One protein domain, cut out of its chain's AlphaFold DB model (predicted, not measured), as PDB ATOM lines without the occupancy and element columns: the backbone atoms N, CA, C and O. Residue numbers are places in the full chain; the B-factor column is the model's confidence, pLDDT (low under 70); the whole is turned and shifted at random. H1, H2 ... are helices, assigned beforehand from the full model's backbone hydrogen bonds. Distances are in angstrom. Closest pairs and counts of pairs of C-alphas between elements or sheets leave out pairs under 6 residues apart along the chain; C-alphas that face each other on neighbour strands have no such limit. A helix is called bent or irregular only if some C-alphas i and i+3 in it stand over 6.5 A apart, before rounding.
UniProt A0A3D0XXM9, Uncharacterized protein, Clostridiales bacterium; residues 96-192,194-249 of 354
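AT A GLANCE: This is residues 96 to 192 and 194 to 249 of the 354 residues of an uncharacterized protein of Clostridiales bacterium (UniProt A0A3D0XXM9). H5 sits in the middle, with H1, H2 and H6 on one side and a long hairpin, H7 and H8, on the other; H9 bridges H6 and H8. Residues 138 to 144 and 212 to 218 stick out. The printed part has 153 residues with nine named helices, H1 to H9 in chain order, and no named strand: all helix. It is compact, radius of gyration of the C-alphas 16.5 A, spanning 45 by 40 by 36 A.

HOW THE PARTS SIT: H1, residues 96 to 117, touches H2, residues 124 to 136, with residues 108 to 115 alone; the closest C-alphas, Leu 112 and Lys 130, are 6.5 A apart. H3, residues 138 to 141, and H4, residues 152 to 155, touch no helix. H5, residues 160 to 173, touches H2, closest C-alphas Phe 126 and Phe 170, 7.1 A, at a steep tilt of 57 degrees. The hub H6, residues 176 to 189, forms a hairpin with H5, closest C-alphas Ala 171 and Ile 183, 5.3 A, and touches H1, closest C-alphas Ala 107 and Leu 185, 4.9 A. H7, residues 194 to 210, and H8, residues 216 to 238, form a hairpin, closest C-alphas Ile 197 and Leu 233, 6.6 A. H9, residues 242 to 248, touches H6, closest C-alphas Ala 187 and Leu 247, 5.9 A, and H8, closest C-alphas Tyr 236 and Ala 244, 5.2 A. Every O i to N i+4 pair is within hydrogen-bond range in H1, H2, H5 and H9, but 8 of 10 in H6, 9 of 13 in H7 and 17 of 19 in H8; H3 and H4 are too short for one.

IN THESE COORDINATES: H1 begins at C-alpha 96 (228.598, 87.145, 134.603) and is 31.6 A long, H7 25.3 A, H8 34.4 A. H6 is irregular: C-alphas 178 and 181 are 8.1 A apart. H9 ends at C-alpha 248 (233.678, 74.708, 149.273).

THE WHOLE: Residue 193 is not printed; C-alphas 192 and 194 are 5.7 A apart. No link printed whole is long. Under 70 pLDDT are residues 119 to 125, 137 to 150, 203 to 216 and 218.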
ATOM      1  N   GLU A  96     228.077  87.634 133.329       77.69
ATOM      2  CA  GLU A  96     228.598  87.145 134.603       77.69
ATOM      3  C   GLU A  96     228.592  88.225 135.694       77.69
ATOM      4  O   GLU A  96     228.131  87.968 136.809       77.69
ATOM      5  N   VAL A  97     229.047  89.442 135.376       80.88
ATOM      6  CA  VAL A  97     229.051  90.567 136.327       80.88
ATOM      7  C   VAL A  97     227.625  90.987 136.676       80.88
ATOM      8  O   VAL A  97     227.314  91.202 137.847       80.88
ATOM      9  N   ILE A  98     226.737  91.067 135.682       79.12
ATOM     10  CA  ILE A  98     225.339  91.448 135.911       79.12
ATOM     11  C   ILE A  98     224.588  90.388 136.720       79.12
ATOM     12  O   ILE A  98     223.768  90.738 137.572       79.12
ATOM     13  N   LEU A  99     224.868  89.109 136.481       77.19
ATOM     14  CA  LEU A  99     224.322  88.004 137.263       77.19
ATOM     15  C   LEU A  99     224.754  88.107 138.723       77.19
ATOM     16  O   LEU A  99     223.897  88.089 139.604       77.19
ATOM     17  N   ALA A 100     226.055  88.272 138.976       80.00
ATOM     18  CA  ALA A 100     226.586  88.409 140.327       80.00
ATOM     19  C   ALA A 100     225.981  89.620 141.061       80.00
ATOM     20  O   ALA A 100     225.491  89.468 142.177       80.00
ATOM     21  N   ASP A 101     225.929  90.792 140.414       82.62
ATOM     22  CA  ASP A 101     225.298  92.012 140.951       82.62
ATOM     23  C   ASP A 101     223.816  91.796 141.286       82.62
ATOM     24  O   ASP A 101     223.309  92.251 142.313       82.62
ATOM     25  N   SER A 102     223.096  91.071 140.432       79.00
ATOM     26  CA  SER A 102     221.665  90.884 140.638       79.00
ATOM     27  C   SER A 102     221.367  89.861 141.739       79.00
ATOM     28  O   SER A 102     220.492  90.109 142.564       79.00
ATOM     29  N   VAL A 103     222.135  88.771 141.826       82.88
ATOM     30  CA  VAL A 103     222.043  87.811 142.942       82.88
ATOM     31  C   VAL A 103     222.455  88.442 144.266       82.88
ATOM     32  O   VAL A 103     221.847  88.139 145.290       82.88
ATOM     33  N   PHE A 104     223.406  89.378 144.245       87.19
ATOM     34  CA  PHE A 104     223.725  90.196 145.412       87.19
ATOM     35  C   PHE A 104     222.487  90.914 145.950       87.19
ATOM     36  O   PHE A 104     222.165  90.786 147.127       87.19
ATOM     37  N   GLY A 105     221.737  91.594 145.078       83.81
ATOM     38  CA  GLY A 105     220.482  92.248 145.452       83.81
ATOM     39  C   GLY A 105     219.437  91.291 146.041       83.81
ATOM     40  O   GLY A 105     218.827  91.613 147.060       83.81
ATOM     41  N   GLU A 106     219.257  90.111 145.442       83.25
ATOM     42  CA  GLU A 106     218.314  89.100 145.946       83.25
ATOM     43  C   GLU A 106     218.719  88.555 147.323       83.25
ATOM     44  O   GLU A 106     217.878  88.431 148.215       83.25
ATOM     45  N   ALA A 107     220.012  88.306 147.543       86.81
ATOM     46  CA  ALA A 107     220.519  87.870 148.840       86.81
ATOM     47  C   ALA A 107     220.276  88.922 149.932       86.81
ATOM     48  O   ALA A 107     219.830  88.574 151.025       86.81
ATOM     49  N   LEU A 108     220.500  90.210 149.638       87.94
ATOM     50  CA  LEU A 108     220.202  91.289 150.586       87.94
ATOM     51  C   LEU A 108     218.715  91.341 150.955       87.94
ATOM     52  O   LEU A 108     218.386  91.522 152.127       87.94
ATOM     53  N   ASN A 109     217.815  91.150 149.985       83.81
ATOM     54  CA  ASN A 109     216.377  91.099 150.251       83.81
ATOM     55  C   ASN A 109     216.020  89.917 151.163       83.81
ATOM     56  O   ASN A 109     215.323  90.110 152.159       83.81
ATOM     57  N   ALA A 110     216.545  88.721 150.882       84.62
ATOM     58  CA  ALA A 110     216.309  87.537 151.709       84.62
ATOM     59  C   ALA A 110     216.832  87.712 153.146       84.62
ATOM     60  O   ALA A 110     216.151  87.344 154.105       84.62
ATOM     61  N   ILE A 111     218.002  88.342 153.313       86.69
ATOM     62  CA  ILE A 111     218.553  88.692 154.629       86.69
ATOM     63  C   ILE A 111     217.593  89.620 155.384       86.69
ATOM     64  O   ILE A 111     217.252  89.340 156.533       86.69
ATOM     65  N   LEU A 112     217.113  90.694 154.747       85.25
ATOM     66  CA  LEU A 112     216.161  91.624 155.366       85.25
ATOM     67  C   LEU A 112     214.839  90.945 155.750       85.25
ATOM     68  O   LEU A 112     214.282  91.235 156.813       85.25
ATOM     69  N   GLU A 113     214.335  90.038 154.913       84.00
ATOM     70  CA  GLU A 113     213.135  89.257 155.214       84.00
ATOM     71  C   GLU A 113     213.340  88.337 156.420       84.00
ATOM     72  O   GLU A 113     212.498  88.320 157.320       84.00
ATOM     73  N   CYS A 114     214.456  87.602 156.479       84.69
ATOM     74  CA  CYS A 114     214.788  86.748 157.623       84.69
ATOM     75  C   CYS A 114     214.945  87.569 158.910       84.69
ATOM     76  O   CYS A 114     214.340  87.233 159.928       84.69
ATOM     77  N   LEU A 115     215.667  88.690 158.865       81.69
ATOM     78  CA  LEU A 115     215.814  89.584 160.020       81.69
ATOM     79  C   LEU A 115     214.462  90.154 160.479       81.69
ATOM     80  O   LEU A 115     214.221  90.314 161.670       81.69
ATOM     81  N   SER A 116     213.532  90.405 159.558       80.44
ATOM     82  CA  SER A 116     212.181  90.857 159.914       80.44
ATOM     83  C   SER A 116     211.329  89.750 160.554       80.44
ATOM     84  O   SER A 116     210.487  90.045 161.401       80.44
ATOM     85  N   LYS A 117     211.542  88.482 160.174       79.62
ATOM     86  CA  LYS A 117     210.837  87.310 160.730       79.62
ATOM     87  C   LYS A 117     211.326  86.929 162.131       79.62
ATOM     88  O   LYS A 117     210.531  86.423 162.922       79.62
ATOM     89  N   TYR A 118     212.595  87.191 162.453       73.38
ATOM     90  CA  TYR A 118     213.228  86.763 163.708       73.38
ATOM     91  C   TYR A 118     213.757  87.925 164.571       73.38
ATOM     92  O   TYR A 118     214.910  87.876 164.994       73.38
ATOM     93  N   PRO A 119     212.945  88.942 164.927       64.94
ATOM     94  CA  PRO A 119     213.427  90.173 165.568       64.94
ATOM     95  C   PRO A 119     214.081  89.963 166.945       64.94
ATOM     96  O   PRO A 119     214.865  90.795 167.389       64.94
ATOM     97  N   HIS A 120     213.777  88.859 167.633       56.00
ATOM     98  CA  HIS A 120     214.270  88.568 168.986       56.00
ATOM     99  C   HIS A 120     215.544  87.706 169.029       56.00
ATOM    100  O   HIS A 120     216.090  87.504 170.110       56.00
ATOM    101  N   ALA A 121     216.018  87.201 167.884       54.06
ATOM    102  CA  ALA A 121     217.242  86.395 167.777       54.06
ATOM    103  C   ALA A 121     218.458  87.210 167.285       54.06
ATOM    104  O   ALA A 121     219.534  86.662 167.051       54.06
ATOM    105  N   ILE A 122     218.285  88.519 167.100       59.91
ATOM    106  CA  ILE A 122     219.233  89.392 166.409       59.91
ATOM    107  C   ILE A 122     220.287  89.884 167.404       59.91
ATOM    108  O   ILE A 122     219.985  90.625 168.337       59.91
ATOM    109  N   SER A 123     221.538  89.461 167.215       68.62
ATOM    110  CA  SER A 123     222.683  90.068 167.903       68.62
ATOM    111  C   SER A 123     222.869  91.525 167.449       68.62
ATOM    112  O   SER A 123     222.493  91.869 166.331       68.62
ATOM    113  N   ASN A 124     223.507  92.384 168.256       67.06
ATOM    114  CA  ASN A 124     223.779  93.781 167.862       67.06
ATOM    115  C   ASN A 124     224.471  93.898 166.486       67.06
ATOM    116  O   ASN A 124     224.207  94.832 165.735       67.06
ATOM    117  N   SER A 125     225.314  92.928 166.118       68.81
ATOM    118  CA  SER A 125     225.986  92.885 164.814       68.81
ATOM    119  C   SER A 125     225.015  92.747 163.635       68.81
ATOM    120  O   SER A 125     225.278  93.282 162.560       68.81
ATOM    121  N   PHE A 126     223.884  92.068 163.821       80.38
ATOM    122  CA  PHE A 126     222.879  91.871 162.776       80.38
ATOM    123  C   PHE A 126     221.923  93.061 162.646       80.38
ATOM    124  O   PHE A 126     221.446  93.327 161.544       80.38
ATOM    125  N   GLU A 127     221.695  93.820 163.721       76.62
ATOM    126  CA  GLU A 127     220.959  95.088 163.621       76.62
ATOM    127  C   GLU A 127     221.792  96.127 162.852       76.62
ATOM    128  O   GLU A 127     221.276  96.766 161.940       76.62
ATOM    129  N   ASN A 128     223.109  96.190 163.089       77.62
ATOM    130  CA  ASN A 128     224.011  97.026 162.288       77.62
ATOM    131  C   ASN A 128     224.018  96.615 160.804       77.62
ATOM    132  O   ASN A 128     224.017  97.474 159.925       77.62
ATOM    133  N   LEU A 129     224.011  95.307 160.505       80.19
ATOM    134  CA  LEU A 129     223.906  94.802 159.130       80.19
ATOM    135  C   LEU A 129     222.587  95.231 158.480       80.19
ATOM    136  O   LEU A 129     222.578  95.696 157.343       80.19
ATOM    137  N   LYS A 130     221.475  95.098 159.204       80.88
ATOM    138  CA  LYS A 130     220.144  95.517 158.756       80.88
ATOM    139  C   LYS A 130     220.103  97.009 158.439       80.88
ATOM    140  O   LYS A 130     219.646  97.382 157.360       80.88
ATOM    141  N   GLU A 131     220.597  97.853 159.342       78.31
ATOM    142  CA  GLU A 131     220.690  99.304 159.143       78.31
ATOM    143  C   GLU A 131     221.572  99.654 157.942       78.31
ATOM    144  O   GLU A 131     221.175 100.463 157.097       78.31
ATOM    145  N   PHE A 132     222.730  98.998 157.816       79.38
ATOM    146  CA  PHE A 132     223.617  99.170 156.673       79.38
ATOM    147  C   PHE A 132     222.909  98.809 155.361       79.38
ATOM    148  O   PHE A 132     222.853  99.642 154.460       79.38
ATOM    149  N   ILE A 133     222.279  97.632 155.260       78.56
ATOM    150  CA  ILE A 133     221.545  97.215 154.054       78.56
ATOM    151  C   ILE A 133     220.386  98.179 153.754       78.56
ATOM    152  O   ILE A 133     220.184  98.558 152.597       78.56
ATOM    153  N   PHE A 134     219.645  98.630 154.771       75.81
ATOM    154  CA  PHE A 134     218.589  99.626 154.580       75.81
ATOM    155  C   PHE A 134     219.124 100.944 154.021       75.81
ATOM    156  O   PHE A 134     218.492 101.518 153.130       75.81
ATOM    157  N   SER A 135     220.301 101.390 154.470       71.88
ATOM    158  CA  SER A 135     220.947 102.604 153.957       71.88
ATOM    159  C   SER A 135     221.308 102.518 152.465       71.88
ATOM    160  O   SER A 135     221.354 103.544 151.785       71.88
ATOM    161  N   LEU A 136     221.493 101.302 151.929       70.31
ATOM    162  CA  LEU A 136     221.790 101.064 150.513       70.31
ATOM    163  C   LEU A 136     220.539 101.101 149.614       70.31
ATOM    164  O   LEU A 136     220.659 101.220 148.393       70.31
ATOM    165  N   SER A 137     219.330 100.981 150.174       64.62
ATOM    166  CA  SER A 137     218.107 100.780 149.390       64.62
ATOM    167  C   SER A 137     217.501 102.092 148.856       64.62
ATOM    168  O   SER A 137     217.147 102.986 149.633       64.62
ATOM    169  N   PRO A 138     217.243 102.208 147.533       54.03
ATOM    170  CA  PRO A 138     216.661 103.412 146.940       54.03
ATOM    171  C   PRO A 138     215.251 103.761 147.436       54.03
ATOM    172  O   PRO A 138     214.846 104.924 147.419       54.03
ATOM    173  N   LYS A 139     214.479 102.770 147.907       50.31
ATOM    174  CA  LYS A 139     213.157 103.024 148.510       50.31
ATOM    175  C   LYS A 139     213.273 103.898 149.764       50.31
ATOM    176  O   LYS A 139     212.413 104.745 149.975       50.31
ATOM    177  N   TYR A 140     214.371 103.773 150.505       48.84
ATOM    178  CA  TYR A 140     214.697 104.620 151.653       48.84
ATOM    179  C   TYR A 140     215.500 105.868 151.265       48.84
ATOM    180  O   TYR A 140     215.566 106.793 152.061       48.84
ATOM    181  N   SER A 141     216.039 105.936 150.036       43.22
ATOM    182  CA  SER A 141     216.686 107.134 149.471       43.22
ATOM    183  C   SER A 141     215.728 108.130 148.808       43.22
ATOM    184  O   SER A 141     216.024 109.326 148.740       43.22
ATOM    185  N   SER A 142     214.565 107.652 148.349       45.12
ATOM    186  CA  SER A 142     213.497 108.474 147.756       45.12
ATOM    187  C   SER A 142     212.724 109.309 148.788       45.12
ATOM    188  O   SER A 142     212.267 110.411 148.483       45.12
ATOM    189  N   GLN A 143     212.664 108.850 150.039       47.66
ATOM    190  CA  GLN A 143     212.560 109.753 151.178       47.66
ATOM    191  C   GLN A 143     213.955 110.341 151.319       47.66
ATOM    192  O   GLN A 143     214.854 109.577 151.628       47.66
ATOM    193  N   LYS A 144     214.164 111.630 150.999       45.84
ATOM    194  CA  LYS A 144     215.471 112.305 151.135       45.84
ATOM    195  C   LYS A 144     216.194 111.729 152.349       45.84
ATOM    196  O   LYS A 144     215.765 112.040 153.462       45.84
ATOM    197  N   ILE A 145     217.210 110.879 152.145       49.44
ATOM    198  CA  ILE A 145     218.032 110.395 153.253       49.44
ATOM    199  C   ILE A 145     218.521 111.669 153.900       49.44
ATOM    200  O   ILE A 145     219.275 112.441 153.303       49.44
ATOM    201  N   ASN A 146     217.971 111.964 155.071       48.06
ATOM    202  CA  ASN A 146     218.454 113.080 155.829       48.06
ATOM    203  C   ASN A 146     219.880 112.666 156.163       48.06
ATOM    204  O   ASN A 146     220.071 111.663 156.843       48.06
ATOM    205  N   ALA A 147     220.874 113.359 155.612       53.84
ATOM    206  CA  ALA A 147     222.276 113.027 155.842       53.84
ATOM    207  C   ALA A 147     222.600 112.970 157.349       53.84
ATOM    208  O   ALA A 147     223.560 112.322 157.741       53.84
ATOM    209  N   SER A 148     221.755 113.578 158.197       53.84
ATOM    210  CA  SER A 148     221.803 113.477 159.656       53.84
ATOM    211  C   SER A 148     221.386 112.120 160.250       53.84
ATOM    212  O   SER A 148     221.508 111.955 161.458       53.84
ATOM    213  N   LEU A 149     220.827 111.192 159.466       54.53
ATOM    214  CA  LEU A 149     220.429 109.843 159.903       54.53
ATOM    215  C   LEU A 149     221.470 108.779 159.540       54.53
ATOM    216  O   LEU A 149     221.408 107.670 160.060       54.53
ATOM    217  N   VAL A 150     222.418 109.096 158.657       64.06
ATOM    218  CA  VAL A 150     223.505 108.180 158.305       64.06
ATOM    219  C   VAL A 150     224.649 108.409 159.279       64.06
ATOM    220  O   VAL A 150     225.301 109.453 159.251       64.06
ATOM    221  N   ASN A 151     224.911 107.425 160.135       71.12
ATOM    222  CA  ASN A 151     226.089 107.449 160.987       71.12
ATOM    223  C   ASN A 151     227.338 107.141 160.141       71.12
ATOM    224  O   ASN A 151     227.639 105.984 159.855       71.12
ATOM    225  N   ILE A 152     228.057 108.188 159.725       72.12
ATOM    226  CA  ILE A 152     229.275 108.069 158.906       72.12
ATOM    227  C   ILE A 152     230.347 107.242 159.624       72.12
ATOM    228  O   ILE A 152     231.037 106.464 158.972       72.12
ATOM    229  N   GLU A 153     230.476 107.371 160.946       74.94
ATOM    230  CA  GLU A 153     231.460 106.603 161.717       74.94
ATOM    231  C   GLU A 153     231.171 105.102 161.651       74.94
ATOM    232  O   GLU A 153     232.105 104.311 161.566       74.94
ATOM    233  N   GLU A 154     229.897 104.702 161.621       73.00
ATOM    234  CA  GLU A 154     229.511 103.302 161.410       73.00
ATOM    235  C   GLU A 154     229.722 102.862 159.960       73.00
ATOM    236  O   GLU A 154     230.279 101.793 159.727       73.00
ATOM    237  N   VAL A 155     229.362 103.687 158.970       74.56
ATOM    238  CA  VAL A 155     229.594 103.367 157.546       74.56
ATOM    239  C   VAL A 155     231.080 103.129 157.264       74.56
ATOM    240  O   VAL A 155     231.420 102.196 156.541       74.56
ATOM    241  N   LEU A 156     231.972 103.919 157.868       77.06
ATOM    242  CA  LEU A 156     233.424 103.791 157.700       77.06
ATOM    243  C   LEU A 156     234.021 102.524 158.337       77.06
ATOM    244  O   LEU A 156     235.160 102.183 158.022       77.06
ATOM    245  N   LYS A 157     233.285 101.821 159.207       75.06
ATOM    246  CA  LYS A 157     233.705 100.522 159.764       75.06
ATOM    247  C   LYS A 157     233.423  99.356 158.816       75.06
ATOM    248  O   LYS A 157     233.979  98.270 159.004       75.06
ATOM    249  N   TRP A 158     232.557  99.556 157.822       78.44
ATOM    250  CA  TRP A 158     232.232  98.530 156.841       78.44
ATOM    251  C   TRP A 158     233.266  98.498 155.720       78.44
ATOM    252  O   TRP A 158     233.525  99.481 155.032       78.44
ATOM    253  N   ASP A 159     233.800  97.308 155.495       81.25
ATOM    254  CA  ASP A 159     234.555  96.944 154.308       81.25
ATOM    255  C   ASP A 159     234.153  95.532 153.875       81.25
ATOM    256  O   ASP A 159     233.359  94.862 154.542       81.25
ATOM    257  N   ASN A 160     234.712  95.067 152.759       83.38
ATOM    258  CA  ASN A 160     234.379  93.762 152.195       83.38
ATOM    259  C   ASN A 160     234.590  92.610 153.194       83.38
ATOM    260  O   ASN A 160     233.799  91.670 153.204       83.38
ATOM    261  N   ILE A 161     235.626  92.663 154.040       84.81
ATOM    262  CA  ILE A 161     235.924  91.598 155.010       84.81
ATOM    263  C   ILE A 161     234.918  91.635 156.158       84.81
ATOM    264  O   ILE A 161     234.346  90.594 156.485       84.81
ATOM    265  N   SER A 162     234.691  92.807 156.756       83.44
ATOM    266  CA  SER A 162     233.727  92.973 157.852       83.44
ATOM    267  C   SER A 162     232.318  92.584 157.405       83.44
ATOM    268  O   SER A 162     231.609  91.876 158.122       83.44
ATOM    269  N   PHE A 163     231.947  92.972 156.181       87.62
ATOM    270  CA  PHE A 163     230.681  92.606 155.565       87.62
ATOM    271  C   PHE A 163     230.554  91.092 155.377       87.62
ATOM    272  O   PHE A 163     229.600  90.495 155.874       87.62
ATOM    273  N   ILE A 164     231.543  90.444 154.753       89.88
ATOM    274  CA  ILE A 164     231.527  88.988 154.551       89.88
ATOM    275  C   ILE A 164     231.508  88.236 155.883       89.88
ATOM    276  O   ILE A 164     230.752  87.277 156.015       89.88
ATOM    277  N   ASN A 165     232.298  88.646 156.881       89.06
ATOM    278  CA  ASN A 165     232.263  87.977 158.179       89.06
ATOM    279  C   ASN A 165     230.873  88.080 158.821       89.06
ATOM    280  O   ASN A 165     230.375  87.080 159.326       89.06
ATOM    281  N   CYS A 166     230.228  89.246 158.734       89.38
ATOM    282  CA  CYS A 166     228.875  89.430 159.248       89.38
ATOM    283  C   CYS A 166     227.848  88.549 158.516       89.38
ATOM    284  O   CYS A 166     227.001  87.937 159.162       89.38
ATOM    285  N   LEU A 167     227.959  88.416 157.189       91.88
ATOM    286  CA  LEU A 167     227.123  87.494 156.412       91.88
ATOM    287  C   LEU A 167     227.318  86.031 156.831       91.88
ATOM    288  O   LEU A 167     226.343  85.289 156.924       91.88
ATOM    289  N   LEU A 168     228.562  85.617 157.087       92.56
ATOM    290  CA  LEU A 168     228.876  84.267 157.555       92.56
ATOM    291  C   LEU A 168     228.321  84.017 158.960       92.56
ATOM    292  O   LEU A 168     227.659  83.006 159.163       92.56
ATOM    293  N   ASP A 169     228.535  84.948 159.896       91.12
ATOM    294  CA  ASP A 169     227.950  84.894 161.244       91.12
ATOM    295  C   ASP A 169     226.420  84.784 161.177       91.12
ATOM    296  O   ASP A 169     225.812  83.986 161.891       91.12
ATOM    297  N   PHE A 170     225.791  85.561 160.289       90.50
ATOM    298  CA  PHE A 170     224.349  85.514 160.088       90.50
ATOM    299  C   PHE A 170     223.909  84.151 159.556       90.50
ATOM    300  O   PHE A 170     223.063  83.514 160.176       90.50
ATOM    301  N   ALA A 171     224.527  83.652 158.483       91.25
ATOM    302  CA  ALA A 171     224.201  82.346 157.915       91.25
ATOM    303  C   ALA A 171     224.406  81.183 158.906       91.25
ATOM    304  O   ALA A 171     223.621  80.242 158.903       91.25
ATOM    305  N   GLU A 172     225.425  81.248 159.769       90.56
ATOM    306  CA  GLU A 172     225.670  80.258 160.830       90.56
ATOM    307  C   GLU A 172     224.614  80.279 161.942       90.56
ATOM    308  O   GLU A 172     224.424  79.272 162.624       90.56
ATOM    309  N   SER A 173     223.939  81.415 162.139       88.31
ATOM    310  CA  SER A 173     222.885  81.566 163.148       88.31
ATOM    311  C   SER A 173     221.510  81.067 162.693       88.31
ATOM    312  O   SER A 173     220.612  80.916 163.522       88.31
ATOM    313  N   LEU A 174     221.339  80.831 161.389       87.62
ATOM    314  CA  LEU A 174     220.074  80.418 160.789       87.62
ATOM    315  C   LEU A 174     219.805  78.920 160.980       87.62
ATOM    316  O   LEU A 174     220.722  78.100 161.052       87.62
ATOM    317  N   ASP A 175     218.522  78.558 161.027       86.69
ATOM    318  CA  ASP A 175     218.089  77.163 161.082       86.69
ATOM    319  C   ASP A 175     218.118  76.572 159.668       86.69
ATOM    320  O   ASP A 175     217.305  76.935 158.819       86.69
ATOM    321  N   GLU A 176     219.046  75.650 159.407       84.62
ATOM    322  CA  GLU A 176     219.242  75.038 158.086       84.62
ATOM    323  C   GLU A 176     217.947  74.439 157.505       84.62
ATOM    324  O   GLU A 176     217.708  74.541 156.299       84.62
ATOM    325  N   GLU A 177     217.071  73.870 158.340       83.69
ATOM    326  CA  GLU A 177     215.826  73.253 157.871       83.69
ATOM    327  C   GLU A 177     214.786  74.285 157.416       83.69
ATOM    328  O   GLU A 177     213.948  73.982 156.563       83.69
ATOM    329  N   LYS A 178     214.828  75.503 157.968       83.44
ATOM    330  CA  LYS A 178     213.837  76.560 157.705       83.44
ATOM    331  C   LYS A 178     214.337  77.630 156.745       83.44
ATOM    332  O   LYS A 178     213.562  78.140 155.942       83.44
ATOM    333  N   ASP A 179     215.624  77.939 156.822       85.69
ATOM    334  CA  ASP A 179     216.245  79.111 156.214       85.69
ATOM    335  C   ASP A 179     217.331  78.737 155.189       85.69
ATOM    336  O   ASP A 179     218.113  79.595 154.769       85.69
ATOM    337  N   SER A 180     217.378  77.471 154.746       85.56
ATOM    338  CA  SER A 180     218.320  76.978 153.720       85.56
ATOM    339  C   SER A 180     218.410  77.888 152.494       85.56
ATOM    340  O   SER A 180     219.515  78.174 152.043       85.56
ATOM    341  N   HIS A 181     217.283  78.425 152.022       85.44
ATOM    342  CA  HIS A 181     217.256  79.352 150.889       85.44
ATOM    343  C   HIS A 181     218.101  80.617 151.117       85.44
ATOM    344  O   HIS A 181     218.878  81.024 150.253       85.44
ATOM    345  N   THR A 182     217.991  81.226 152.299       88.25
ATOM    346  CA  THR A 182     218.771  82.417 152.662       88.25
ATOM    347  C   THR A 182     220.247  82.068 152.834       88.25
ATOM    348  O   THR A 182     221.109  82.817 152.376       88.25
ATOM    349  N   ILE A 183     220.550  80.907 153.426       90.88
ATOM    350  CA  ILE A 183     221.924  80.397 153.555       90.88
ATOM    351  C   ILE A 183     222.565  80.223 152.170       90.88
ATOM    352  O   ILE A 183     223.710  80.626 151.963       90.88
ATOM    353  N   GLU A 184     221.837  79.659 151.206       90.00
ATOM    354  CA  GLU A 184     222.318  79.466 149.835       90.00
ATOM    355  C   GLU A 184     222.525  80.797 149.114       90.00
ATOM    356  O   GLU A 184     223.565  80.985 148.489       90.00
ATOM    357  N   LEU A 185     221.586  81.742 149.231       90.00
ATOM    358  CA  LEU A 185     221.736  83.081 148.657       90.00
ATOM    359  C   LEU A 185     222.962  83.809 149.222       90.00
ATOM    360  O   LEU A 185     223.712  84.418 148.461       90.00
ATOM    361  N   ILE A 186     223.220  83.691 150.529       92.19
ATOM    362  CA  ILE A 186     224.450  84.204 151.145       92.19
ATOM    363  C   ILE A 186     225.679  83.504 150.554       92.19
ATOM    364  O   ILE A 186     226.638  84.166 150.159       92.19
ATOM    365  N   ALA A 187     225.651  82.177 150.435       92.69
ATOM    366  CA  ALA A 187     226.756  81.417 149.862       92.69
ATOM    367  C   ALA A 187     227.016  81.734 148.377       92.69
ATOM    368  O   ALA A 187     228.144  81.566 147.922       92.69
ATOM    369  N   LEU A 188     226.017  82.212 147.622       89.75
ATOM    370  CA  LEU A 188     226.204  82.684 146.244       89.75
ATOM    371  C   LEU A 188     226.985  84.002 146.173       89.75
ATOM    372  O   LEU A 188     227.706  84.223 145.204       89.75
ATOM    373  N   ILE A 189     226.841  84.879 147.169       90.38
ATOM    374  CA  ILE A 189     227.428  86.230 147.147       90.38
ATOM    375  C   ILE A 189     228.758  86.316 147.900       90.38
ATOM    376  O   ILE A 189     229.519  87.267 147.721       90.38
ATOM    377  N   VAL A 190     229.054  85.319 148.733       92.12
ATOM    378  CA  VAL A 190     230.349  85.163 149.394       92.12
ATOM    379  C   VAL A 190     231.326  84.465 148.434       92.12
ATOM    380  O   VAL A 190     230.979  83.436 147.853       92.12
ATOM    381  N   PRO A 191     232.569  84.966 148.269       90.88
ATOM    382  CA  PRO A 191     233.571  84.284 147.457       90.88
ATOM    383  C   PRO A 191     233.796  82.830 147.911       90.88
ATOM    384  O   PRO A 191     233.802  82.573 149.119       90.88
ATOM    385  N   PRO A 192     234.076  81.888 146.987       92.06
ATOM    386  CA  PRO A 192     234.388  80.510 147.351       92.06
ATOM    387  C   PRO A 192     235.509  80.423 148.387       92.06
ATOM    388  O   PRO A 192     236.428  81.245 148.391       92.06
ATOM    389  N   GLU A 194     238.336  78.931 149.125       90.88
ATOM    390  CA  GLU A 194     239.747  79.105 148.758       90.88
ATOM    391  C   GLU A 194     240.076  80.564 148.406       90.88
ATOM    392  O   GLU A 194     241.045  81.124 148.925       90.88
ATOM    393  N   SER A 195     239.234  81.201 147.589       89.81
ATOM    394  CA  SER A 195     239.361  82.614 147.220       89.81
ATOM    395  C   SER A 195     239.223  83.523 148.437       89.81
ATOM    396  O   SER A 195     239.969  84.490 148.569       89.81
ATOM    397  N   LEU A 196     238.317  83.193 149.362       90.94
ATOM    398  CA  LEU A 196     238.106  83.950 150.590       90.94
ATOM    399  C   LEU A 196     239.320  83.871 151.527       90.94
ATOM    400  O   LEU A 196     239.766  84.894 152.048       90.94
ATOM    401  N   ILE A 197     239.918  82.685 151.685       89.19
ATOM    402  CA  ILE A 197     241.172  82.514 152.437       89.19
ATOM    403  C   ILE A 197     242.293  83.345 151.803       89.19
ATOM    404  O   ILE A 197     243.036  84.012 152.529       89.19
ATOM    405  N   TYR A 198     242.415  83.331 150.472       85.31
ATOM    406  CA  TYR A 198     243.418  84.126 149.764       85.31
ATOM    407  C   TYR A 198     243.191  85.631 149.951       85.31
ATOM    408  O   TYR A 198     244.128  86.341 150.311       85.31
ATOM    409  N   MET A 199     241.955  86.107 149.778       85.12
ATOM    410  CA  MET A 199     241.572  87.515 149.930       85.12
ATOM    411  C   MET A 199     241.868  88.034 151.340       85.12
ATOM    412  O   MET A 199     242.552  89.040 151.504       85.12
ATOM    413  N   VAL A 200     241.429  87.307 152.372       83.06
ATOM    414  CA  VAL A 200     241.688  87.679 153.772       83.06
ATOM    415  C   VAL A 200     243.185  87.630 154.089       83.06
ATOM    416  O   VAL A 200     243.676  88.425 154.883       83.06
ATOM    417  N   SER A 201     243.946  86.722 153.475       76.75
ATOM    418  CA  SER A 201     245.393  86.634 153.708       76.75
ATOM    419  C   SER A 201     246.181  87.742 153.001       76.75
ATOM    420  O   SER A 201     247.170  88.224 153.554       76.75
ATOM    421  N   SER A 202     245.761  88.159 151.804       73.56
ATOM    422  CA  SER A 202     246.446  89.178 151.000       73.56
ATOM    423  C   SER A 202     246.149  90.603 151.470       73.56
ATOM    424  O   SER A 202     247.073  91.410 151.563       73.56
ATOM    425  N   MET A 203     244.903  90.900 151.855       68.06
ATOM    426  CA  MET A 203     244.513  92.215 152.386       68.06
ATOM    427  C   MET A 203     245.268  92.557 153.674       68.06
ATOM    428  O   MET A 203     245.817  93.649 153.803       68.06
ATOM    429  N   LYS A 204     245.459  91.568 154.555       64.88
ATOM    430  CA  LYS A 204     246.302  91.708 155.751       64.88
ATOM    431  C   LYS A 204     247.707  92.200 155.438       64.88
ATOM    432  O   LYS A 204     248.231  93.062 156.135       64.88
ATOM    433  N   TYR A 205     248.348  91.640 154.414       53.41
ATOM    434  CA  TYR A 205     249.732  91.989 154.104       53.41
ATOM    435  C   TYR A 205     249.878  93.470 153.724       53.41
ATOM    436  O   TYR A 205     250.862  94.103 154.104       53.41
ATOM    437  N   ASN A 206     248.882  94.031 153.038       53.66
ATOM    438  CA  ASN A 206     248.916  95.407 152.553       53.66
ATOM    439  C   ASN A 206     248.478  96.421 153.621       53.66
ATOM    440  O   ASN A 206     249.166  97.425 153.817       53.66
ATOM    441  N   ASP A 207     247.417  96.127 154.376       58.41
ATOM    442  CA  ASP A 207     246.882  97.047 155.388       58.41
ATOM    443  C   ASP A 207     247.836  97.207 156.583       58.41
ATOM    444  O   ASP A 207     248.118  98.326 157.018       58.41
ATOM    445  N   TYR A 208     248.466  96.125 157.062       55.59
ATOM    446  CA  TYR A 208     249.430  96.219 158.171       55.59
ATOM    447  C   TYR A 208     250.743  96.920 157.800       55.59
ATOM    448  O   TYR A 208     251.478  97.349 158.695       55.59
ATOM    449  N   GLN A 209     251.080  97.028 156.512       51.84
ATOM    450  CA  GLN A 209     252.269  97.762 156.066       51.84
ATOM    451  C   GLN A 209     251.993  99.268 155.951       51.84
ATOM    452  O   GLN A 209     252.888 100.063 156.239       51.84
ATOM    453  N   GLN A 210     250.765  99.667 155.595       53.22
ATOM    454  CA  GLN A 210     250.401 101.074 155.387       53.22
ATOM    455  C   GLN A 210     249.848 101.763 156.650       53.22
ATOM    456  O   GLN A 210     250.117 102.945 156.863       53.22
ATOM    457  N   ILE A 211     249.160 101.033 157.540       51.84
ATOM    458  CA  ILE A 211     248.417 101.595 158.692       51.84
ATOM    459  C   ILE A 211     249.278 101.751 159.961       51.84
ATOM    460  O   ILE A 211     248.839 102.352 160.935       51.84
ATOM    461  N   LYS A 212     250.554 101.330 159.969       50.34
ATOM    462  CA  LYS A 212     251.476 101.426 161.133       50.34
ATOM    463  C   LYS A 212     251.650 102.827 161.763       50.34
ATOM    464  O   LYS A 212     252.379 102.949 162.744       50.34
ATOM    465  N   LYS A 213     251.026 103.876 161.220       52.62
ATOM    466  CA  LYS A 213     251.080 105.261 161.711       52.62
ATOM    467  C   LYS A 213     249.778 105.780 162.345       52.62
ATOM    468  O   LYS A 213     249.792 106.902 162.838       52.62
ATOM    469  N   THR A 214     248.691 105.010 162.366       59.72
ATOM    470  CA  THR A 214     247.367 105.468 162.836       59.72
ATOM    471  C   THR A 214     246.768 104.484 163.838       59.72
ATOM    472  O   THR A 214     246.598 103.320 163.508       59.72
ATOM    473  N   ASP A 215     246.502 104.974 165.053       68.50
ATOM    474  CA  ASP A 215     245.841 104.317 166.197       68.50
ATOM    475  C   ASP A 215     246.217 102.835 166.488       68.50
ATOM    476  O   ASP A 215     245.645 101.897 165.925       68.50
ATOM    477  N   PRO A 216     247.155 102.590 167.427       69.94
ATOM    478  CA  PRO A 216     247.565 101.245 167.831       69.94
ATOM    479  C   PRO A 216     246.450 100.345 168.385       69.94
ATOM    480  O   PRO A 216     246.564  99.120 168.266       69.94
ATOM    481  N   GLU A 217     245.405 100.903 169.007       72.88
ATOM    482  CA  GLU A 217     244.315 100.105 169.582       72.88
ATOM    483  C   GLU A 217     243.390  99.578 168.488       72.88
ATOM    484  O   GLU A 217     243.130  98.372 168.441       72.88
ATOM    485  N   TYR A 218     243.022 100.439 167.534       68.88
ATOM    486  CA  TYR A 218     242.264 100.052 166.343       68.88
ATOM    487  C   TYR A 218     242.966  98.933 165.553       68.88
ATOM    488  O   TYR A 218     242.355  97.930 165.181       68.88
ATOM    489  N   ILE A 219     244.290  99.039 165.367       70.69
ATOM    490  CA  ILE A 219     245.086  97.998 164.691       70.69
ATOM    491  C   ILE A 219     245.028  96.665 165.449       70.69
ATOM    492  O   ILE A 219     244.949  95.595 164.837       70.69
ATOM    493  N   LYS A 220     245.112  96.705 166.784       76.44
ATOM    494  CA  LYS A 220     245.091  95.500 167.620       76.44
ATOM    495  C   LYS A 220     243.738  94.797 167.539       76.44
ATOM    496  O   LYS A 220     243.714  93.573 167.406       76.44
ATOM    497  N   GLU A 221     242.647  95.554 167.605       76.94
ATOM    498  CA  GLU A 221     241.290  95.022 167.484       76.94
ATOM    499  C   GLU A 221     241.067  94.400 166.105       76.94
ATOM    500  O   GLU A 221     240.691  93.227 166.013       76.94
ATOM    501  N   ARG A 222     241.411  95.130 165.036       74.00
ATOM    502  CA  ARG A 222     241.250  94.624 163.672       74.00
ATOM    503  C   ARG A 222     242.036  93.337 163.447       74.00
ATOM    504  O   ARG A 222     241.514  92.389 162.869       74.00
ATOM    505  N   LYS A 223     243.255  93.251 163.989       76.38
ATOM    506  CA  LYS A 223     244.085  92.042 163.929       76.38
ATOM    507  C   LYS A 223     243.468  90.837 164.619       76.38
ATOM    508  O   LYS A 223     243.648  89.716 164.138       76.38
ATOM    509  N   LEU A 224     242.771  91.048 165.730       80.25
ATOM    510  CA  LEU A 224     242.080  89.971 166.423       80.25
ATOM    511  C   LEU A 224     240.894  89.466 165.590       80.25
ATOM    512  O   LEU A 224     240.818  88.266 165.336       80.25
ATOM    513  N   GLN A 225     240.044  90.371 165.094       79.38
ATOM    514  CA  GLN A 225     238.897  90.036 164.233       79.38
ATOM    515  C   GLN A 225     239.339  89.236 163.001       79.38
ATOM    516  O   GLN A 225     238.834  88.157 162.700       79.38
ATOM    517  N   ASP A 226     240.388  89.720 162.352       78.62
ATOM    518  CA  ASP A 226     241.064  89.085 161.237       78.62
ATOM    519  C   ASP A 226     241.549  87.656 161.556       78.62
ATOM    520  O   ASP A 226     241.496  86.759 160.706       78.62
ATOM    521  N   GLN A 227     242.134  87.431 162.737       82.56
ATOM    522  CA  GLN A 227     242.615  86.110 163.159       82.56
ATOM    523  C   GLN A 227     241.463  85.145 163.426       82.56
ATOM    524  O   GLN A 227     241.555  83.983 163.021       82.56
ATOM    525  N   GLU A 228     240.394  85.620 164.061       86.38
ATOM    526  CA  GLU A 228     239.188  84.828 164.301       86.38
ATOM    527  C   GLU A 228     238.506  84.444 162.986       86.38
ATOM    528  O   GLU A 228     238.206  83.266 162.782       86.38
ATOM    529  N   LEU A 229     238.404  85.371 162.026       88.75
ATOM    530  CA  LEU A 229     237.908  85.050 160.690       88.75
ATOM    531  C   LEU A 229     238.762  83.965 160.021       88.75
ATOM    532  O   LEU A 229     238.219  82.990 159.515       88.75
ATOM    533  N   ILE A 230     240.098  84.042 160.067       87.25
ATOM    534  CA  ILE A 230     240.945  82.972 159.501       87.25
ATOM    535  C   ILE A 230     240.685  81.623 160.180       87.25
ATOM    536  O   ILE A 230     240.674  80.594 159.500       87.25
ATOM    537  N   LYS A 231     240.519  81.590 161.505       89.25
ATOM    538  CA  LYS A 231     240.205  80.344 162.219       89.25
ATOM    539  C   LYS A 231     238.861  79.778 161.759       89.25
ATOM    540  O   LYS A 231     238.799  78.581 161.484       89.25
ATOM    541  N   LYS A 232     237.845  80.632 161.603       92.25
ATOM    542  CA  LYS A 232     236.533  80.268 161.053       92.25
ATOM    543  C   LYS A 232     236.652  79.713 159.630       92.25
ATOM    544  O   LYS A 232     236.243  78.592 159.367       92.25
ATOM    545  N   LEU A 233     237.333  80.411 158.724       93.19
ATOM    546  CA  LEU A 233     237.532  79.923 157.353       93.19
ATOM    547  C   LEU A 233     238.278  78.581 157.316       93.19
ATOM    548  O   LEU A 233     237.954  77.698 156.524       93.19
ATOM    549  N   LYS A 234     239.257  78.380 158.206       91.06
ATOM    550  CA  LYS A 234     239.947  77.091 158.344       91.06
ATOM    551  C   LYS A 234     239.039  75.985 158.881       91.06
ATOM    552  O   LYS A 234     239.243  74.831 158.504       91.06
ATOM    553  N   SER A 235     238.070  76.298 159.742       94.12
ATOM    554  CA  SER A 235     237.115  75.300 160.234       94.12
ATOM    555  C   SER A 235     236.195  74.819 159.105       94.12
ATOM    556  O   SER A 235     235.973  73.613 158.986       94.12
ATOM    557  N   TYR A 236     235.784  75.707 158.189       95.62
ATOM    558  CA  TYR A 236     234.978  75.342 157.015       95.62
ATOM    559  C   TYR A 236     235.639  74.326 156.085       95.62
ATOM    560  O   TYR A 236     234.933  73.536 155.462       95.62
ATOM    561  N   ILE A 237     236.975  74.268 156.034       92.38
ATOM    562  CA  ILE A 237     237.704  73.276 155.223       92.38
ATOM    563  C   ILE A 237     237.298  71.846 155.612       92.38
ATOM    564  O   ILE A 237     237.171  70.982 154.746       92.38
ATOM    565  N   LYS A 238     237.095  71.600 156.911       92.50
ATOM    566  CA  LYS A 238     236.760  70.277 157.465       92.50
ATOM    567  C   LYS A 238     235.292  70.139 157.864       92.50
ATOM    568  O   LYS A 238     234.871  69.044 158.219       92.50
ATOM    569  N   SER A 239     234.540  71.237 157.860       93.31
ATOM    570  CA  SER A 239     233.132  71.242 158.237       93.31
ATOM    571  C   SER A 239     232.270  70.582 157.163       93.31
ATOM    572  O   SER A 239     232.496  70.771 155.965       93.31
ATOM    573  N   GLU A 240     231.249  69.858 157.610       92.00
ATOM    574  CA  GLU A 240     230.221  69.239 156.769       92.00
ATOM    575  C   GLU A 240     228.854  69.932 156.889       92.00
ATOM    576  O   GLU A 240     227.856  69.410 156.383       92.00
ATOM    577  N   THR A 241     228.815  71.113 157.522       90.62
ATOM    578  CA  THR A 241     227.630  71.985 157.533       90.62
ATOM    579  C   THR A 241     227.232  72.376 156.114       90.62
ATOM    580  O   THR A 241     228.074  72.427 155.208       90.62
ATOM    581  N   TYR A 242     225.949  72.670 155.903       90.69
ATOM    582  CA  TYR A 242     225.461  73.016 154.573       90.69
ATOM    583  C   TYR A 242     226.124  74.265 153.998       90.69
ATOM    584  O   TYR A 242     226.623  74.228 152.871       90.69
ATOM    585  N   LEU A 243     226.259  75.319 154.808       92.94
ATOM    586  CA  LEU A 243     227.004  76.524 154.440       92.94
ATOM    587  C   LEU A 243     228.439  76.192 153.997       92.94
ATOM    588  O   LEU A 243     228.874  76.625 152.932       92.94
ATOM    589  N   ALA A 244     229.169  75.368 154.759       93.94
ATOM    590  CA  ALA A 244     230.539  74.998 154.409       93.94
ATOM    591  C   ALA A 244     230.610  74.199 153.099       93.94
ATOM    592  O   ALA A 244     231.529  74.401 152.307       93.94
ATOM    593  N   LYS A 245     229.645  73.310 152.830       92.75
ATOM    594  CA  LYS A 245     229.553  72.589 151.548       92.75
ATOM    595  C   LYS A 245     229.329  73.543 150.377       92.75
ATOM    596  O   LYS A 245     230.019  73.402 149.368       92.75
ATOM    597  N   CYS A 246     228.440  74.524 150.532       92.44
ATOM    598  CA  CYS A 246     228.197  75.549 149.516       92.44
ATOM    599  C   CYS A 246     229.471  76.366 149.245       92.44
ATOM    600  O   CYS A 246     229.920  76.434 148.105       92.44
ATOM    601  N   LEU A 247     230.127  76.878 150.294       94.56
ATOM    602  CA  LEU A 247     231.355  77.678 150.177       94.56
ATOM    603  C   LEU A 247     232.544  76.894 149.593       94.56
ATOM    604  O   LEU A 247     233.395  77.471 148.915       94.56
ATOM    605  N   LYS A 248     232.638  75.581 149.853       94.44
ATOM    606  CA  LYS A 248     233.678  74.708 149.273       94.44
ATOM    607  C   LYS A 248     233.480  74.484 147.767       94.44
ATOM    608  O   LYS A 248     234.458  74.190 147.077       94.44
ATOM    609  N   ASN A 249     232.259  74.615 147.242       91.56
ATOM    610  CA  ASN A 249     232.006  74.472 145.812       91.56
ATOM    611  C   ASN A 249     232.423  75.747 145.053       91.56
ATOM    612  O   ASN A 249     231.728  76.757 145.055       91.56
TER     613      ASN A 249